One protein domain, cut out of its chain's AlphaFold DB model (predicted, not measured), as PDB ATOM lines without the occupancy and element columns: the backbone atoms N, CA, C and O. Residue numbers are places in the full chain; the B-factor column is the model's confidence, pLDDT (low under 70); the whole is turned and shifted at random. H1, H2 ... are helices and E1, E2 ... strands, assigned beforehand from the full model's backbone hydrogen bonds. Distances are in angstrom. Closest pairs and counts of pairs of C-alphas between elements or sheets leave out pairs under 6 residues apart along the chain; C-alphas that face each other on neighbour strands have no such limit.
ATOM      1  N   GLU A 119      75.699 185.667  94.671       92.44
ATOM      2  CA  GLU A 119      76.181 184.808  93.581       92.44
ATOM      3  C   GLU A 119      76.433 183.367  94.052       92.44
ATOM      4  O   GLU A 119      77.109 182.589  93.382       92.44
ATOM      5  N   CYS A 120      75.872 182.987  95.206       92.81
ATOM      6  CA  CYS A 120      76.117 181.697  95.852       92.81
ATOM      7  C   CYS A 120      75.874 180.507  94.919       92.81
ATOM      8  O   CYS A 120      76.701 179.605  94.815       92.81
ATOM      9  N   GLN A 121      74.747 180.524  94.201       93.25
ATOM     10  CA  GLN A 121      74.363 179.437  93.304       93.25
ATOM     11  C   GLN A 121      75.351 179.280  92.142       93.25
ATOM     12  O   GLN A 121      75.799 178.168  91.861       93.25
ATOM     13  N   GLU A 122      75.705 180.382  91.480       92.81
ATOM     14  CA  GLU A 122      76.650 180.374  90.361       92.81
ATOM     15  C   GLU A 122      78.048 179.966  90.843       92.81
ATOM     16  O   GLU A 122      78.703 179.110  90.246       92.81
ATOM     17  N   ASN A 123      78.473 180.491  91.993       93.81
ATOM     18  CA  ASN A 123      79.754 180.156  92.593       93.81
ATOM     19  C   ASN A 123      79.840 178.687  93.015       93.81
ATOM     20  O   ASN A 123      80.851 178.044  92.738       93.81
ATOM     21  N   ASN A 124      78.781 178.117  93.595       94.75
ATOM     22  CA  ASN A 124      78.708 176.683  93.884       94.75
ATOM     23  C   ASN A 124      78.750 175.844  92.601       94.75
ATOM     24  O   ASN A 124      79.409 174.807  92.575       94.75
ATOM     25  N   GLY A 125      78.129 176.309  91.513       92.88
ATOM     26  CA  GLY A 125      78.246 175.683  90.196       92.88
ATOM     27  C   GLY A 125      79.690 175.646  89.686       92.88
ATOM     28  O   GLY A 125      80.150 174.611  89.200       92.88
ATOM     29  N   ILE A 126      80.432 176.744  89.841       91.19
ATOM     30  CA  ILE A 126      81.850 176.825  89.466       91.19
ATOM     31  C   ILE A 126      82.717 175.926  90.365       91.19
ATOM     32  O   ILE A 126      83.572 175.196  89.859       91.19
ATOM     33  N   LEU A 127      82.490 175.940  91.682       92.31
ATOM     34  CA  LEU A 127      83.191 175.070  92.631       92.31
ATOM     35  C   LEU A 127      82.959 173.588  92.309       92.31
ATOM     36  O   LEU A 127      83.922 172.825  92.227       92.31
ATOM     37  N   ALA A 128      81.716 173.199  92.020       92.88
ATOM     38  CA  ALA A 128      81.367 171.836  91.635       92.88
ATOM     39  C   ALA A 128      82.062 171.402  90.334       92.88
ATOM     40  O   ALA A 128      82.595 170.294  90.262       92.88
ATOM     41  N   GLN A 129      82.142 172.280  89.322       88.69
ATOM     42  CA  GLN A 129      82.907 172.014  88.091       88.69
ATOM     43  C   GLN A 129      84.404 171.807  88.358       88.69
ATOM     44  O   GLN A 129      85.065 171.060  87.635       88.69
ATOM     45  N   ALA A 130      84.938 172.447  89.398       88.31
ATOM     46  CA  ALA A 130      86.315 172.278  89.848       88.31
ATOM     47  C   ALA A 130      86.499 171.095  90.827       88.31
ATOM     48  O   ALA A 130      87.620 170.850  91.279       88.31
ATOM     49  N   GLY A 131      85.432 170.351  91.145       90.94
ATOM     50  CA  GLY A 131      85.459 169.221  92.077       90.94
ATOM     51  C   GLY A 131      85.640 169.631  93.541       90.94
ATOM     52  O   GLY A 131      86.270 168.896  94.300       90.94
ATOM     53  N   LEU A 132      85.149 170.813  93.917       92.88
ATOM     54  CA  LEU A 132      85.163 171.346  95.281       92.88
ATOM     55  C   LEU A 132      83.780 171.239  95.930       92.88
ATOM     56  O   LEU A 132      82.763 171.126  95.244       92.88
ATOM     57  N   CYS A 133      83.757 171.288  97.262       94.31
ATOM     58  CA  CYS A 133      82.520 171.426  98.026       94.31
ATOM     59  C   CYS A 133      81.898 172.828  97.875       94.31
ATOM     60  O   CYS A 133      82.525 173.757  97.363       94.31
ATOM     61  N   GLU A 134      80.635 172.961  98.283       95.88
ATOM     62  CA  GLU A 134      79.904 174.230  98.238       95.88
ATOM     63  C   GLU A 134      80.514 175.269  99.190       95.88
ATOM     64  O   GLU A 134      81.103 174.921 100.213       95.88
ATOM     65  N   LEU A 135      80.303 176.558  98.901       94.81
ATOM     66  CA  LEU A 135      80.742 177.676  99.743       94.81
ATOM     67  C   LEU A 135      80.277 177.540 101.200       94.81
ATOM     68  O   LEU A 135      80.982 177.939 102.122       94.81
ATOM     69  N   THR A 136      79.095 176.969 101.417       94.50
ATOM     70  CA  THR A 136      78.503 176.780 102.745       94.50
ATOM     71  C   THR A 136      78.978 175.515 103.465       94.50
ATOM     72  O   THR A 136      78.541 175.273 104.590       94.50
ATOM     73  N   ASP A 137      79.858 174.700 102.868       96.00
ATOM     74  CA  ASP A 137      80.445 173.551 103.562       96.00
ATOM     75  C   ASP A 137      81.437 174.041 104.638       96.00
ATOM     76  O   ASP A 137      82.403 174.741 104.323       96.00
ATOM     77  N   PRO A 138      81.265 173.664 105.920       94.06
ATOM     78  CA  PRO A 138      82.150 174.099 107.002       94.06
ATOM     79  C   PRO A 138      83.597 173.595 106.873       94.06
ATOM     80  O   PRO A 138      84.463 174.021 107.636       94.06
ATOM     81  N   LYS A 139      83.881 172.670 105.946       96.00
ATOM     82  CA  LYS A 139      85.231 172.152 105.680       96.00
ATOM     83  C   LYS A 139      86.004 172.983 104.659       96.00
ATOM     84  O   LYS A 139      87.194 172.700 104.465       96.00
ATOM     85  N   LEU A 140      85.364 173.961 104.018       96.88
ATOM     86  CA  LEU A 140      85.983 174.863 103.056       96.88
ATOM     87  C   LEU A 140      86.398 176.172 103.726       96.88
ATOM     88  O   LEU A 140      85.597 176.839 104.376       96.88
ATOM     89  N   LEU A 141      87.650 176.563 103.506       97.62
ATOM     90  CA  LEU A 141      88.139 177.912 103.767       97.62
ATOM     91  C   LEU A 141      88.502 178.568 102.436       97.62
ATOM     92  O   LEU A 141      89.332 178.055 101.680       97.62
ATOM     93  N   LEU A 142      87.918 179.727 102.162       96.94
ATOM     94  CA  LEU A 142      88.230 180.522 100.985       96.94
ATOM     95  C   LEU A 142      89.116 181.703 101.388       96.94
ATOM     96  O   LEU A 142      88.745 182.507 102.239       96.94
ATOM     97  N   LEU A 143      90.285 181.822 100.764       97.50
ATOM     98  CA  LEU A 143      91.185 182.960 100.937       97.50
ATOM     99  C   LEU A 143      91.161 183.820  99.671       97.50
ATOM    100  O   LEU A 143      91.702 183.425  98.634       97.50
ATOM    101  N   SER A 144      90.564 185.009  99.744       95.50
ATOM    102  CA  SER A 144      90.676 186.003  98.671       95.50
ATOM    103  C   SER A 144      91.999 186.733  98.821       95.50
ATOM    104  O   SER A 144      92.152 187.580  99.693       95.50
ATOM    105  N   VAL A 145      92.996 186.354  98.019       94.50
ATOM    106  CA  VAL A 145      94.359 186.891  98.124       94.50
ATOM    107  C   VAL A 145      94.546 187.980  97.076       94.50
ATOM    108  O   VAL A 145      94.839 187.709  95.908       94.50
ATOM    109  N   GLY A 146      94.368 189.231  97.490       90.44
ATOM    110  CA  GLY A 146      94.629 190.420  96.687       90.44
ATOM    111  C   GLY A 146      96.122 190.734  96.541       90.44
ATOM    112  O   GLY A 146      97.004 189.970  96.936       90.44
ATOM    113  N   SER A 147      96.440 191.891  95.953       87.88
ATOM    114  CA  SER A 147      97.835 192.344  95.858       87.88
ATOM    115  C   SER A 147      98.400 192.802  97.200       87.88
ATOM    116  O   SER A 147      99.582 192.597  97.466       87.88
ATOM    117  N   SER A 148      97.561 193.417  98.031       86.25
ATOM    118  CA  SER A 148      97.983 194.115  99.251       86.25
ATOM    119  C   SER A 148      97.204 193.685 100.497       86.25
ATOM    120  O   SER A 148      97.553 194.099 101.596       86.25
ATOM    121  N   SER A 149      96.154 192.881 100.336       90.81
ATOM    122  CA  SER A 149      95.312 192.388 101.425       90.81
ATOM    123  C   SER A 149      94.777 190.991 101.119       90.81
ATOM    124  O   SER A 149      94.747 190.573  99.957       90.81
ATOM    125  N   THR A 150      94.417 190.266 102.178       94.88
ATOM    126  CA  THR A 150      93.840 188.925 102.112       94.88
ATOM    127  C   THR A 150      92.676 188.843 103.073       94.88
ATOM    128  O   THR A 150      92.800 189.229 104.238       94.88
ATOM    129  N   GLN A 151      91.566 188.307 102.582       95.50
ATOM    130  CA  GLN A 151      90.361 188.051 103.352       95.50
ATOM    131  C   GLN A 151      90.152 186.544 103.475       95.50
ATOM    132  O   GLN A 151      90.314 185.811 102.498       95.50
ATOM    133  N   ALA A 152      89.793 186.089 104.672       97.00
ATOM    134  CA  ALA A 152      89.451 184.700 104.943       97.00
ATOM    135  C   ALA A 152      87.943 184.559 105.164       97.00
ATOM    136  O   ALA A 152      87.378 185.229 106.032       97.00
ATOM    137  N   TYR A 153      87.317 183.663 104.407       96.06
ATOM    138  CA  TYR A 153      85.887 183.387 104.460       96.06
ATOM    139  C   TYR A 153      85.618 181.908 104.686       96.06
ATOM    140  O   TYR A 153      86.263 181.050 104.086       96.06
ATOM    141  N   ASP A 154      84.606 181.628 105.489       94.12
ATOM    142  CA  ASP A 154      84.070 180.291 105.704       94.12
ATOM    143  C   ASP A 154      82.528 180.345 105.740       94.12
ATOM    144  O   ASP A 154      81.903 181.399 105.531       94.12
ATOM    145  N   ALA A 155      81.898 179.198 105.994       93.00
ATOM    146  CA  ALA A 155      80.446 179.087 106.096       93.00
ATOM    147  C   ALA A 155      79.834 180.013 107.171       93.00
ATOM    148  O   ALA A 155      78.684 180.427 107.029       93.00
ATOM    149  N   ALA A 156      80.589 180.384 108.212       91.88
ATOM    150  CA  ALA A 156      80.148 181.287 109.272       91.88
ATOM    151  C   ALA A 156      80.330 182.780 108.929       91.88
ATOM    152  O   ALA A 156      79.797 183.630 109.642       91.88
ATOM    153  N   GLY A 157      81.044 183.120 107.849       92.88
ATOM    154  CA  GLY A 157      81.158 184.489 107.344       92.88
ATOM    155  C   GLY A 157      82.596 184.945 107.098       92.88
ATOM    156  O   GLY A 157      83.466 184.161 106.722       92.88
ATOM    157  N   LEU A 158      82.843 186.245 107.288       94.56
ATOM    158  CA  LEU A 158      84.191 186.817 107.304       94.56
ATOM    159  C   LEU A 158      84.901 186.421 108.606       94.56
ATOM    160  O   LEU A 158      84.477 186.798 109.706       94.56
ATOM    161  N   SER A 159      85.999 185.682 108.472       94.81
ATOM    162  CA  SER A 159      86.888 185.331 109.579       94.81
ATOM    163  C   SER A 159      87.812 186.509 109.909       94.81
ATOM    164  O   SER A 159      87.744 187.041 111.016       94.81
ATOM    165  N   VAL A 160      88.596 186.979 108.931       95.25
ATOM    166  CA  VAL A 160      89.547 188.090 109.105       95.25
ATOM    167  C   VAL A 160      89.882 188.773 107.770       95.25
ATOM    168  O   VAL A 160      89.828 188.139 106.717       95.25
ATOM    169  N   SER A 161      90.252 190.057 107.816       93.81
ATOM    170  CA  SER A 161      90.839 190.829 106.708       93.81
ATOM    171  C   SER A 161      92.169 191.431 107.174       93.81
ATOM    172  O   SER A 161      92.194 192.174 108.153       93.81
ATOM    173  N   VAL A 162      93.278 191.101 106.507       92.81
ATOM    174  CA  VAL A 162      94.629 191.565 106.885       92.81
ATOM    175  C   VAL A 162      95.396 192.173 105.705       92.81
ATOM    176  O   VAL A 162      95.190 191.759 104.560       92.81
ATOM    177  N   PRO A 163      96.331 193.114 105.943       90.81
ATOM    178  CA  PRO A 163      97.154 193.738 104.903       90.81
ATOM    179  C   PRO A 163      98.321 192.831 104.462       90.81
ATOM    180  O   PRO A 163      99.494 193.183 104.595       90.81
ATOM    181  N   THR A 164      98.002 191.636 103.958       93.00
ATOM    182  CA  THR A 164      98.955 190.702 103.339       93.00
ATOM    183  C   THR A 164      98.440 190.240 101.980       93.00
ATOM    184  O   THR A 164      97.255 189.989 101.842       93.00
ATOM    185  N   GLY A 165      99.272 190.109 100.955       92.12
ATOM    186  CA  GLY A 165      98.848 189.742  99.603       92.12
ATOM    187  C   GLY A 165     100.027 189.396  98.703       92.12
ATOM    188  O   GLY A 165     101.141 189.174  99.168       92.12
ATOM    189  N   THR A 166      99.820 189.360  97.388       91.94
ATOM    190  CA  THR A 166     100.884 188.937  96.458       91.94
ATOM    191  C   THR A 166     102.076 189.894  96.371       91.94
ATOM    192  O   THR A 166     103.171 189.455  96.024       91.94
ATOM    193  N   LYS A 167     101.892 191.184  96.685       88.75
ATOM    194  CA  LYS A 167     102.944 192.219  96.674       88.75
ATOM    195  C   LYS A 167     103.396 192.648  98.069       88.75
ATOM    196  O   LYS A 167     104.465 193.234  98.201       88.75
ATOM    197  N   VAL A 168     102.592 192.383  99.094       86.00
ATOM    198  CA  VAL A 168     102.855 192.799 100.475       86.00
ATOM    199  C   VAL A 168     102.727 191.563 101.347       86.00
ATOM    200  O   VAL A 168     101.634 191.238 101.769       86.00
ATOM    201  N   VAL A 169     103.808 190.819 101.577       87.50
ATOM    202  CA  VAL A 169     103.749 189.573 102.361       87.50
ATOM    203  C   VAL A 169     104.922 189.479 103.325       87.50
ATOM    204  O   VAL A 169     106.090 189.474 102.934       87.50
ATOM    205  N   ASN A 170     104.609 189.385 104.613       89.19
ATOM    206  CA  ASN A 170     105.591 189.214 105.679       89.19
ATOM    207  C   ASN A 170     105.088 188.200 106.719       89.19
ATOM    208  O   ASN A 170     103.917 187.823 106.710       89.19
ATOM    209  N   GLY A 171     105.998 187.731 107.578       90.25
ATOM    210  CA  GLY A 171     105.696 186.686 108.559       90.25
ATOM    211  C   GLY A 171     104.614 187.092 109.558       90.25
ATOM    212  O   GLY A 171     103.702 186.308 109.793       90.25
ATOM    213  N   GLN A 172     104.664 188.327 110.071       93.31
ATOM    214  CA  GLN A 172     103.686 188.819 111.044       93.31
ATOM    215  C   GLN A 172     102.279 188.867 110.445       93.31
ATOM    216  O   GLN A 172     101.357 188.294 111.003       93.31
ATOM    217  N   ALA A 173     102.118 189.447 109.256       92.12
ATOM    218  CA  ALA A 173     100.804 189.568 108.633       92.12
ATOM    219  C   ALA A 173     100.195 188.203 108.247       92.12
ATOM    220  O   ALA A 173      98.975 188.058 108.200       92.12
ATOM    221  N   LEU A 174     101.024 187.184 107.983       95.69
ATOM    222  CA  LEU A 174     100.557 185.803 107.798       95.69
ATOM    223  C   LEU A 174     100.154 185.142 109.124       95.69
ATOM    224  O   LEU A 174      99.182 184.392 109.149       95.69
ATOM    225  N   GLN A 175     100.858 185.427 110.221       95.81
ATOM    226  CA  GLN A 175     100.438 184.994 111.558       95.81
ATOM    227  C   GLN A 175      99.117 185.658 111.965       95.81
ATOM    228  O   GLN A 175      98.229 184.980 112.481       95.81
ATOM    229  N   ASP A 176      98.948 186.947 111.667       95.56
ATOM    230  CA  ASP A 176      97.704 187.685 111.902       95.56
ATOM    231  C   ASP A 176      96.551 187.087 111.072       95.56
ATOM    232  O   ASP A 176      95.457 186.876 111.592       95.56
ATOM    233  N   LEU A 177      96.804 186.721 109.804       96.31
ATOM    234  CA  LEU A 177      95.833 185.999 108.969       96.31
ATOM    235  C   LEU A 177      95.409 184.675 109.615       96.31
ATOM    236  O   LEU A 177      94.222 184.389 109.708       96.31
ATOM    237  N   ILE A 178      96.378 183.857 110.033       97.06
ATOM    238  CA  ILE A 178      96.118 182.519 110.577       97.06
ATOM    239  C   ILE A 178      95.373 182.604 111.908       97.06
ATOM    240  O   ILE A 178      94.391 181.897 112.107       97.06
ATOM    241  N   SER A 179      95.830 183.473 112.809       96.00
ATOM    242  CA  SER A 179      95.222 183.660 114.130       96.00
ATOM    243  C   SER A 179      93.827 184.284 114.063       96.00
ATOM    244  O   SER A 179      93.008 184.029 114.943       96.00
ATOM    245  N   GLY A 180      93.533 185.057 113.014       95.25
ATOM    246  CA  GLY A 180      92.210 185.625 112.773       95.25
ATOM    247  C   GLY A 180      91.175 184.642 112.211       95.25
ATOM    248  O   GLY A 180      89.992 184.978 112.154       95.25
ATOM    249  N   ILE A 181      91.570 183.435 111.792       96.06
ATOM    250  CA  ILE A 181      90.618 182.417 111.327       96.06
ATOM    251  C   ILE A 181      89.850 181.860 112.530       96.06
ATOM    252  O   ILE A 181      90.432 181.292 113.450       96.06
ATOM    253  N   LYS A 182      88.522 182.033 112.518       90.19
ATOM    254  CA  LYS A 182      87.671 181.824 113.701       90.19
ATOM    255  C   LYS A 182      87.452 180.354 114.048       90.19
ATOM    256  O   LYS A 182      87.335 180.016 115.223       90.19
ATOM    257  N   GLN A 183      87.363 179.483 113.043       89.12
ATOM    258  CA  GLN A 183      87.143 178.054 113.267       89.12
ATOM    259  C   GLN A 183      88.460 177.310 113.525       89.12
ATOM    260  O   GLN A 183      89.499 177.684 112.973       89.12
ATOM    261  N   PRO A 184      88.434 176.207 114.299       89.12
ATOM    262  CA  PRO A 184      89.619 175.396 114.540       89.12
ATOM    263  C   PRO A 184      90.235 174.882 113.238       89.12
ATOM    264  O   PRO A 184      89.525 174.396 112.360       89.12
ATOM    265  N   ALA A 185      91.565 174.868 113.150       83.75
ATOM    266  CA  ALA A 185      92.270 174.427 111.946       83.75
ATOM    267  C   ALA A 185      91.897 173.010 111.471       83.75
ATOM    268  O   ALA A 185      91.902 172.728 110.275       83.75
ATOM    269  N   LEU A 186      91.531 172.123 112.402       88.31
ATOM    270  CA  LEU A 186      91.110 170.749 112.111       88.31
ATOM    271  C   LEU A 186      89.726 170.649 111.445       88.31
ATOM    272  O   LEU A 186      89.382 169.575 110.947       88.31
ATOM    273  N   ALA A 187      88.939 171.728 111.441       89.88
ATOM    274  CA  ALA A 187      87.646 171.778 110.763       89.88
ATOM    275  C   ALA A 187      87.809 171.760 109.235       89.88
ATOM    276  O   ALA A 187      86.996 171.157 108.535       89.88
ATOM    277  N   TYR A 188      88.892 172.352 108.726       95.94
ATOM    278  CA  TYR A 188      89.095 172.536 107.296       95.94
ATOM    279  C   TYR A 188      89.758 171.329 106.632       95.94
ATOM    280  O   TYR A 188      90.743 170.765 107.116       95.94
ATOM    281  N   ARG A 189      89.220 170.946 105.473       96.44
ATOM    282  CA  ARG A 189      89.787 169.922 104.579       96.44
ATOM    283  C   ARG A 189      90.252 170.511 103.262       96.44
ATOM    284  O   ARG A 189      91.176 169.971 102.654       96.44
ATOM    285  N   GLU A 190      89.672 171.633 102.862       96.88
ATOM    286  CA  GLU A 190      90.012 172.335 101.635       96.88
ATOM    287  C   GLU A 190      90.261 173.809 101.948       96.88
ATOM    288  O   GLU A 190      89.451 174.462 102.602       96.88
ATOM    289  N   ILE A 191      91.394 174.328 101.481       98.00
ATOM    290  CA  ILE A 191      91.693 175.758 101.484       98.00
ATOM    291  C   ILE A 191      91.910 176.171 100.038       98.00
ATOM    292  O   ILE A 191      92.817 175.665  99.367       98.00
ATOM    293  N   VAL A 192      91.084 177.091  99.557       97.25
ATOM    294  CA  VAL A 192      91.124 177.558  98.173       97.25
ATOM    295  C   VAL A 192      91.519 179.023  98.154       97.25
ATOM    296  O   VAL A 192      90.891 179.859  98.795       97.25
ATOM    297  N   LEU A 193      92.590 179.331  97.428       97.12
ATOM    298  CA  LEU A 193      93.110 180.681  97.281       97.12
ATOM    299  C   LEU A 193      92.661 181.233  95.925       97.12
ATOM    300  O   LEU A 193      92.922 180.623  94.886       97.12
ATOM    301  N   ILE A 194      92.008 182.391  95.938       94.69
ATOM    302  CA  ILE A 194      91.450 183.052  94.751       94.69
ATOM    303  C   ILE A 194      92.026 184.466  94.577       94.69
ATOM    304  O   ILE A 194      92.823 184.947  95.383       94.69
ATOM    305  N   ASN A 195      91.589 185.157  93.525       91.62
ATOM    306  CA  ASN A 195      91.915 186.549  93.217       91.62
ATOM    307  C   ASN A 195      93.341 186.781  92.659       91.62
ATOM    308  O   ASN A 195      93.708 186.222  91.624       91.62
ATOM    309  N   SER A 196      94.142 187.680  93.234       90.69
ATOM    310  CA  SER A 196      95.400 188.118  92.610       90.69
ATOM    311  C   SER A 196      96.473 187.033  92.597       90.69
ATOM    312  O   SER A 196      97.321 187.030  91.708       90.69
ATOM    313  N   ILE A 197      96.434 186.087  93.535       92.06
ATOM    314  CA  ILE A 197      97.373 184.957  93.559       92.06
ATOM    315  C   ILE A 197      97.214 184.022  92.353       92.06
ATOM    316  O   ILE A 197      98.199 183.444  91.897       92.06
ATOM    317  N   GLY A 198      96.019 183.961  91.756       90.81
ATOM    318  CA  GLY A 198      95.764 183.200  90.533       90.81
ATOM    319  C   GLY A 198      96.538 183.712  89.310       90.81
ATOM    320  O   GLY A 198      96.736 182.957  88.364       90.81
ATOM    321  N   TYR A 199      97.040 184.959  89.320       88.88
ATOM    322  CA  TYR A 199      97.889 185.495  88.242       88.88
ATOM    323  C   TYR A 199      99.284 184.866  88.178       88.88
ATOM    324  O   TYR A 199      99.993 185.059  87.193       88.88
ATOM    325  N   LEU A 200      99.688 184.131  89.215       89.75
ATOM    326  CA  LEU A 200     100.947 183.387  89.215       89.75
ATOM    327  C   LEU A 200     100.873 182.124  88.338       89.75
ATOM    328  O   LEU A 200     101.907 181.536  88.023       89.75
ATOM    329  N   LEU A 201      99.665 181.705  87.947       90.56
ATOM    330  CA  LEU A 201      99.424 180.544  87.097       90.56
ATOM    331  C   LEU A 201      99.401 180.923  85.613       90.56
ATOM    332  O   LEU A 201      99.043 182.034  85.216       90.56
ATOM    333  N   LYS A 202      99.792 179.970  84.768       88.94
ATOM    334  CA  LYS A 202      99.767 180.097  83.312       88.94
ATOM    335  C   LYS A 202      98.356 179.800  82.784       88.94
ATOM    336  O   LYS A 202      97.649 178.970  83.353       88.94
ATOM    337  N   PRO A 203      97.957 180.364  81.628       85.06
ATOM    338  CA  PRO A 203      96.642 180.087  81.035       85.06
ATOM    339  C   PRO A 203      96.349 178.604  80.754       85.06
ATOM    340  O   PRO A 203      95.186 178.216  80.738       85.06
ATOM    341  N   ASN A 204      97.392 177.798  80.529       87.25
ATOM    342  CA  ASN A 204      97.282 176.360  80.267       87.25
ATOM    343  C   ASN A 204      97.440 175.496  81.530       87.25
ATOM    344  O   ASN A 204      97.349 174.276  81.428       87.25
ATOM    345  N   ASP A 205      97.716 176.097  82.693       90.75
ATOM    346  CA  ASP A 205      97.674 175.351  83.951       90.75
ATOM    347  C   ASP A 205      96.230 174.873  84.226       90.75
ATOM    348  O   ASP A 205      95.271 175.504  83.764       90.75
ATOM    349  N   PRO A 206      96.044 173.785  84.994       91.31
ATOM    350  CA  PRO A 206      94.722 173.331  85.427       91.31
ATOM    351  C   PRO A 206      93.904 174.419  86.144       91.31
ATOM    352  O   PRO A 206      94.447 175.420  86.610       91.31
ATOM    353  N   VAL A 207      92.587 174.206  86.262       90.12
ATOM    354  CA  VAL A 207      91.667 175.132  86.960       90.12
ATOM    355  C   VAL A 207      92.044 175.304  88.431       90.12
ATOM    356  O   VAL A 207      91.977 176.410  88.957       90.12
ATOM    357  N   LEU A 208      92.479 174.223  89.074       93.69
ATOM    358  CA  LEU A 208      93.037 174.229  90.419       93.69
ATOM    359  C   LEU A 208      94.448 173.664  90.365       93.69
ATOM    360  O   LEU A 208      94.658 172.572  89.838       93.69
ATOM    361  N   VAL A 209      95.395 174.387  90.947       95.25
ATOM    362  CA  VAL A 209      96.784 173.938  91.083       95.25
ATOM    363  C   VAL A 209      97.129 173.842  92.558       95.25
ATOM    364  O   VAL A 209      96.752 174.714  93.339       95.25
ATOM    365  N   ASP A 210      97.825 172.780  92.957       96.88
ATOM    366  CA  ASP A 210      98.288 172.626  94.336       96.88
ATOM    367  C   ASP A 210      99.218 173.796  94.700       96.88
ATOM    368  O   ASP A 210     100.154 174.131  93.964       96.88
ATOM    369  N   LEU A 211      98.961 174.442  95.838       97.31
ATOM    370  CA  LEU A 211      99.751 175.591  96.273       97.31
ATOM    371  C   LEU A 211     101.224 175.211  96.497       97.31
ATOM    372  O   LEU A 211     102.102 176.029  96.231       97.31
ATOM    373  N   LYS A 212     101.514 173.975  96.926       96.62
ATOM    374  CA  LYS A 212     102.875 173.430  97.025       96.62
ATOM    375  C   LYS A 212     103.554 173.401  95.663       96.62
ATOM    376  O   LYS A 212     104.711 173.797  95.551       96.62
ATOM    377  N   GLU A 213     102.854 172.940  94.629       95.62
ATOM    378  CA  GLU A 213     103.404 172.908  93.274       95.62
ATOM    379  C   GLU A 213     103.746 174.330  92.822       95.62
ATOM    380  O   GLU A 213     104.878 174.596  92.418       95.62
ATOM    381  N   LEU A 214     102.814 175.272  92.978       94.69
ATOM    382  CA  LEU A 214     103.052 176.671  92.630       94.69
ATOM    383  C   LEU A 214     104.224 177.282  93.411       94.69
ATOM    384  O   LEU A 214     105.064 177.967  92.830       94.69
ATOM    385  N   ALA A 215     104.309 176.999  94.708       95.25
ATOM    386  CA  ALA A 215     105.373 177.453  95.593       95.25
ATOM    387  C   ALA A 215     106.765 176.998  95.107       95.25
ATOM    388  O   ALA A 215     107.690 177.808  95.027       95.25
ATOM    389  N   THR A 216     106.891 175.744  94.655       94.88
ATOM    390  CA  THR A 216     108.161 175.214  94.119       94.88
ATOM    391  C   THR A 216     108.616 175.872  92.815       94.88
ATOM    392  O   THR A 216     109.814 175.916  92.545       94.88
ATOM    393  N   ARG A 217     107.694 176.426  92.013       92.44
ATOM    394  CA  ARG A 217     108.025 177.098  90.742       92.44
ATOM    395  C   ARG A 217     108.729 178.440  90.953       92.44
ATOM    396  O   ARG A 217     109.384 178.941  90.041       92.44
ATOM    397  N   SER A 218     108.553 179.071  92.113       82.25
ATOM    398  CA  SER A 218     109.149 180.371  92.432       82.25
ATOM    399  C   SER A 218     109.434 180.469  93.931       82.25
ATOM    400  O   SER A 218     108.600 180.988  94.686       82.25
ATOM    401  N   PRO A 219     110.607 179.983  94.373       79.38
ATOM    402  CA  PRO A 219     111.075 180.147  95.745       79.38
ATOM    403  C   PRO A 219     111.053 181.621  96.170       79.38
ATOM    404  O   PRO A 219     111.205 182.515  95.344       79.38
ATOM    405  N   GLU A 220     110.810 181.872  97.457       81.56
ATOM    406  CA  GLU A 220     110.694 183.216  98.061       81.56
ATOM    407  C   GLU A 220     109.484 184.067  97.622       81.56
ATOM    408  O   GLU A 220     109.246 185.138  98.192       81.56
ATOM    409  N   SER A 221     108.664 183.574  96.686       90.25
ATOM    410  CA  SER A 221     107.427 184.233  96.251       90.25
ATOM    411  C   SER A 221     106.347 184.272  97.338       90.25
ATOM    412  O   SER A 221     106.391 183.550  98.339       90.25
ATOM    413  N   ALA A 222     105.304 185.077  97.108       92.44
ATOM    414  CA  ALA A 222     104.110 185.063  97.947       92.44
ATOM    415  C   ALA A 222     103.495 183.657  98.045       92.44
ATOM    416  O   ALA A 222     103.185 183.221  99.149       92.44
ATOM    417  N   ALA A 223     103.407 182.910  96.937       95.12
ATOM    418  CA  ALA A 223     102.888 181.541  96.944       95.12
ATOM    419  C   ALA A 223     103.681 180.625  97.889       95.12
ATOM    420  O   ALA A 223     103.079 179.881  98.660       95.12
ATOM    421  N   GLN A 224     105.013 180.732  97.901       95.94
ATOM    422  CA  GLN A 224     105.855 179.978  98.832       95.94
ATOM    423  C   GLN A 224     105.584 180.356 100.293       95.94
ATOM    424  O   GLN A 224     105.485 179.476 101.147       95.94
ATOM    425  N   ARG A 225     105.434 181.649 100.595       95.88
ATOM    426  CA  ARG A 225     105.171 182.121 101.964       95.88
ATOM    427  C   ARG A 225     103.795 181.680 102.465       95.88
ATOM    428  O   ARG A 225     103.700 181.165 103.576       95.88
ATOM    429  N   PHE A 226     102.758 181.801 101.633       97.12
ATOM    430  CA  PHE A 226     101.429 181.261 101.932       97.12
ATOM    431  C   PHE A 226     101.467 179.740 102.101       97.12
ATOM    432  O   PHE A 226     100.876 179.230 103.045       97.12
ATOM    433  N   HIS A 227     102.190 179.013 101.241       97.12
ATOM    434  CA  HIS A 227     102.310 177.558 101.347       97.12
ATOM    435  C   HIS A 227     102.872 177.123 102.702       97.12
ATOM    436  O   HIS A 227     102.275 176.277 103.362       97.12
ATOM    437  N   VAL A 228     103.999 177.710 103.119       96.19
ATOM    438  CA  VAL A 228     104.651 177.377 104.394       96.19
ATOM    439  C   VAL A 228     103.706 177.658 105.561       96.19
ATOM    440  O   VAL A 228     103.430 176.754 106.348       96.19
ATOM    441  N   ALA A 229     103.149 178.870 105.618       96.62
ATOM    442  CA  ALA A 229     102.289 179.297 106.715       96.62
ATOM    443  C   ALA A 229     101.006 178.447 106.812       96.62
ATOM    444  O   ALA A 229     100.641 177.978 107.889       96.62
ATOM    445  N   LEU A 230     100.345 178.177 105.679       97.50
ATOM    446  CA  LEU A 230      99.125 177.368 105.654       97.50
ATOM    447  C   LEU A 230      99.399 175.892 105.934       97.50
ATOM    448  O   LEU A 230      98.576 175.242 106.572       97.50
ATOM    449  N   LYS A 231     100.535 175.340 105.487       96.50
ATOM    450  CA  LYS A 231     100.857 173.933 105.744       96.50
ATOM    451  C   LYS A 231     101.146 173.674 107.220       96.50
ATOM    452  O   LYS A 231     100.779 172.612 107.721       96.50
ATOM    453  N   GLU A 232     101.796 174.624 107.887       95.56
ATOM    454  CA  GLU A 232     102.045 174.580 109.326       95.56
ATOM    455  C   GLU A 232     100.736 174.690 110.119       95.56
ATOM    456  O   GLU A 232     100.466 173.853 110.978       95.56
ATOM    457  N   ALA A 233      99.891 175.668 109.783       96.75
ATOM    458  CA  ALA A 233      98.656 175.933 110.517       96.75
ATOM    459  C   ALA A 233      97.529 174.924 110.235       96.75
ATOM    460  O   ALA A 233      96.778 174.571 111.142       96.75
ATOM    461  N   PHE A 234      97.414 174.430 109.000       97.25
ATOM    462  CA  PHE A 234      96.324 173.561 108.540       97.25
ATOM    463  C   PHE A 234      96.875 172.258 107.939       97.25
ATOM    464  O   PHE A 234      96.717 171.986 106.744       97.25
ATOM    465  N   PRO A 235      97.524 171.396 108.745       93.75
ATOM    466  CA  PRO A 235      98.286 170.254 108.236       93.75
ATOM    467  C   PRO A 235      97.435 169.209 107.499       93.75
ATOM    468  O   PRO A 235      97.978 168.485 106.656       93.75
ATOM    469  N   LEU A 236      96.131 169.142 107.802       93.94
ATOM    470  CA  LEU A 236      95.162 168.210 107.216       93.94
ATOM    471  C   LEU A 236      94.447 168.749 105.971       93.94
ATOM    472  O   LEU A 236      93.749 167.975 105.312       93.94
ATOM    473  N   ALA A 237      94.584 170.040 105.671       96.88
ATOM    474  CA  ALA A 237      93.887 170.656 104.557       96.88
ATOM    475  C   ALA A 237      94.701 170.552 103.262       96.88
ATOM    476  O   ALA A 237      95.924 170.724 103.246       96.88
ATOM    477  N   GLN A 238      94.011 170.301 102.152       96.94
ATOM    478  CA  GLN A 238      94.579 170.489 100.823       96.94
ATOM    479  C   GLN A 238      94.501 171.969 100.454       96.94
ATOM    480  O   GLN A 238      93.428 172.565 100.514       96.94
ATOM    481  N   THR A 239      95.631 172.552 100.054       97.94
ATOM    482  CA  THR A 239      95.714 173.962  99.649       97.94
ATOM    483  C   THR A 239      95.807 174.049  98.133       97.94
ATOM    484  O   THR A 239      96.733 173.512  97.525       97.94
ATOM    485  N   ARG A 240      94.835 174.707  97.502       97.00
ATOM    486  CA  ARG A 240      94.761 174.843  96.043       97.00
ATOM    487  C   ARG A 240      94.585 176.301  95.654       97.00
ATOM    488  O   ARG A 240      93.899 177.058  96.331       97.00
ATOM    489  N   VAL A 241      95.213 176.690  94.555       95.62
ATOM    490  CA  VAL A 241      95.095 178.018  93.959       95.62
ATOM    491  C   VAL A 241      94.194 177.914  92.745       95.62
ATOM    492  O   VAL A 241      94.432 177.094  91.856       95.62
TER     493      VAL A 241
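AT A GLANCE: This is residues 119 to 241 of the 369 residues of the protein "SYRV3 protein" of Symbiodinium microadriaticum (UniProt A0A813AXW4). A strongly twisted sheet of six strands is covered on one face by H2 and the helical hairpin H4 and H5, while the other face has only short H3 beside its strands. H1 lies off to one side, not on the sheet and apart from the other helices. The printed part has 123 residues, with five named helices and six named strands in the order H1 E1 E2 E3 H2 E4 H3 E5 H4 H5 E6. The mixed sheet runs E3 E2 E1 E4 E6 E5, and the class is mixed, helices and strands. The whole is compact, with a radius of gyration of the C-alphas of 13.4 A and spans of 36 by 35 by 25 A.

IN THESE COORDINATES: Find C-alpha 120 at (76.117, 181.697, 95.852); from there H1 runs through residues 120 to 129, 14.1 A. Next come E1, residues 140 to 145, 15.5 A, E2, residues 150 to 154, and E3, residues 157 to 162, 15.2 A. H2 holds residues 171 to 179, 12.2 A, and E4 residues 190 to 195, 16.6 A. H3, residues 196 to 200, follows at once, then E5, residues 208 to 210, and H4, residues 211 to 217. H5, residues 222 to 233, starts at (104.110, 185.063, 97.947) and measures 16.5 A. E6, residues 238 to 241, ends at (95.095, 178.018, 93.959).

HOW THE PARTS SIT: Look first at E1, E2 and E3, a meander, each strand the antiparallel neighbour of the one before: N 144 and O 151 are 2.9 A apart, N 152 and O 160 2.9 A. E1 and E4 are parallel, with N 143 and O 192 at 2.8 A; E4 and E6 are parallel, with N 193 and O 240 at 2.8 A. E6 and E5 are antiparallel, with N 241 and O 209 at 2.8 A. E3, H2 and E4 form a split strand-helix-strand unit, two strands running the same way with E2 and E1 between them, its crossover right-handed. H2 is over E3 at a height over the sheet of 9.2 A, and H5 is over E4 and E6 at 9.8 A. H2 touches H5, C-alphas 174 and 229 being closest at 6.8 A, at a steep tilt of 45 degrees, the same way. H4 touches residues 223 to 227 of H5, C-alphas 215 and 224 being closest at 4.1 A. H3 is on the opposite face from H2, over none of the strands. Each O i to N i+4 pair is within hydrogen-bond range in H1, H2, H4 and H5; H3 has 0 of 1, but 2 of 2 O i to N i+3 pairs.

THE WHOLE: The C-alphas of Gln 121 and Glu 220 are the two farthest apart, 36.8 A. The printed part has no cut and no long link. Its mean pLDDT is 93.2, and no printed residue is under 70.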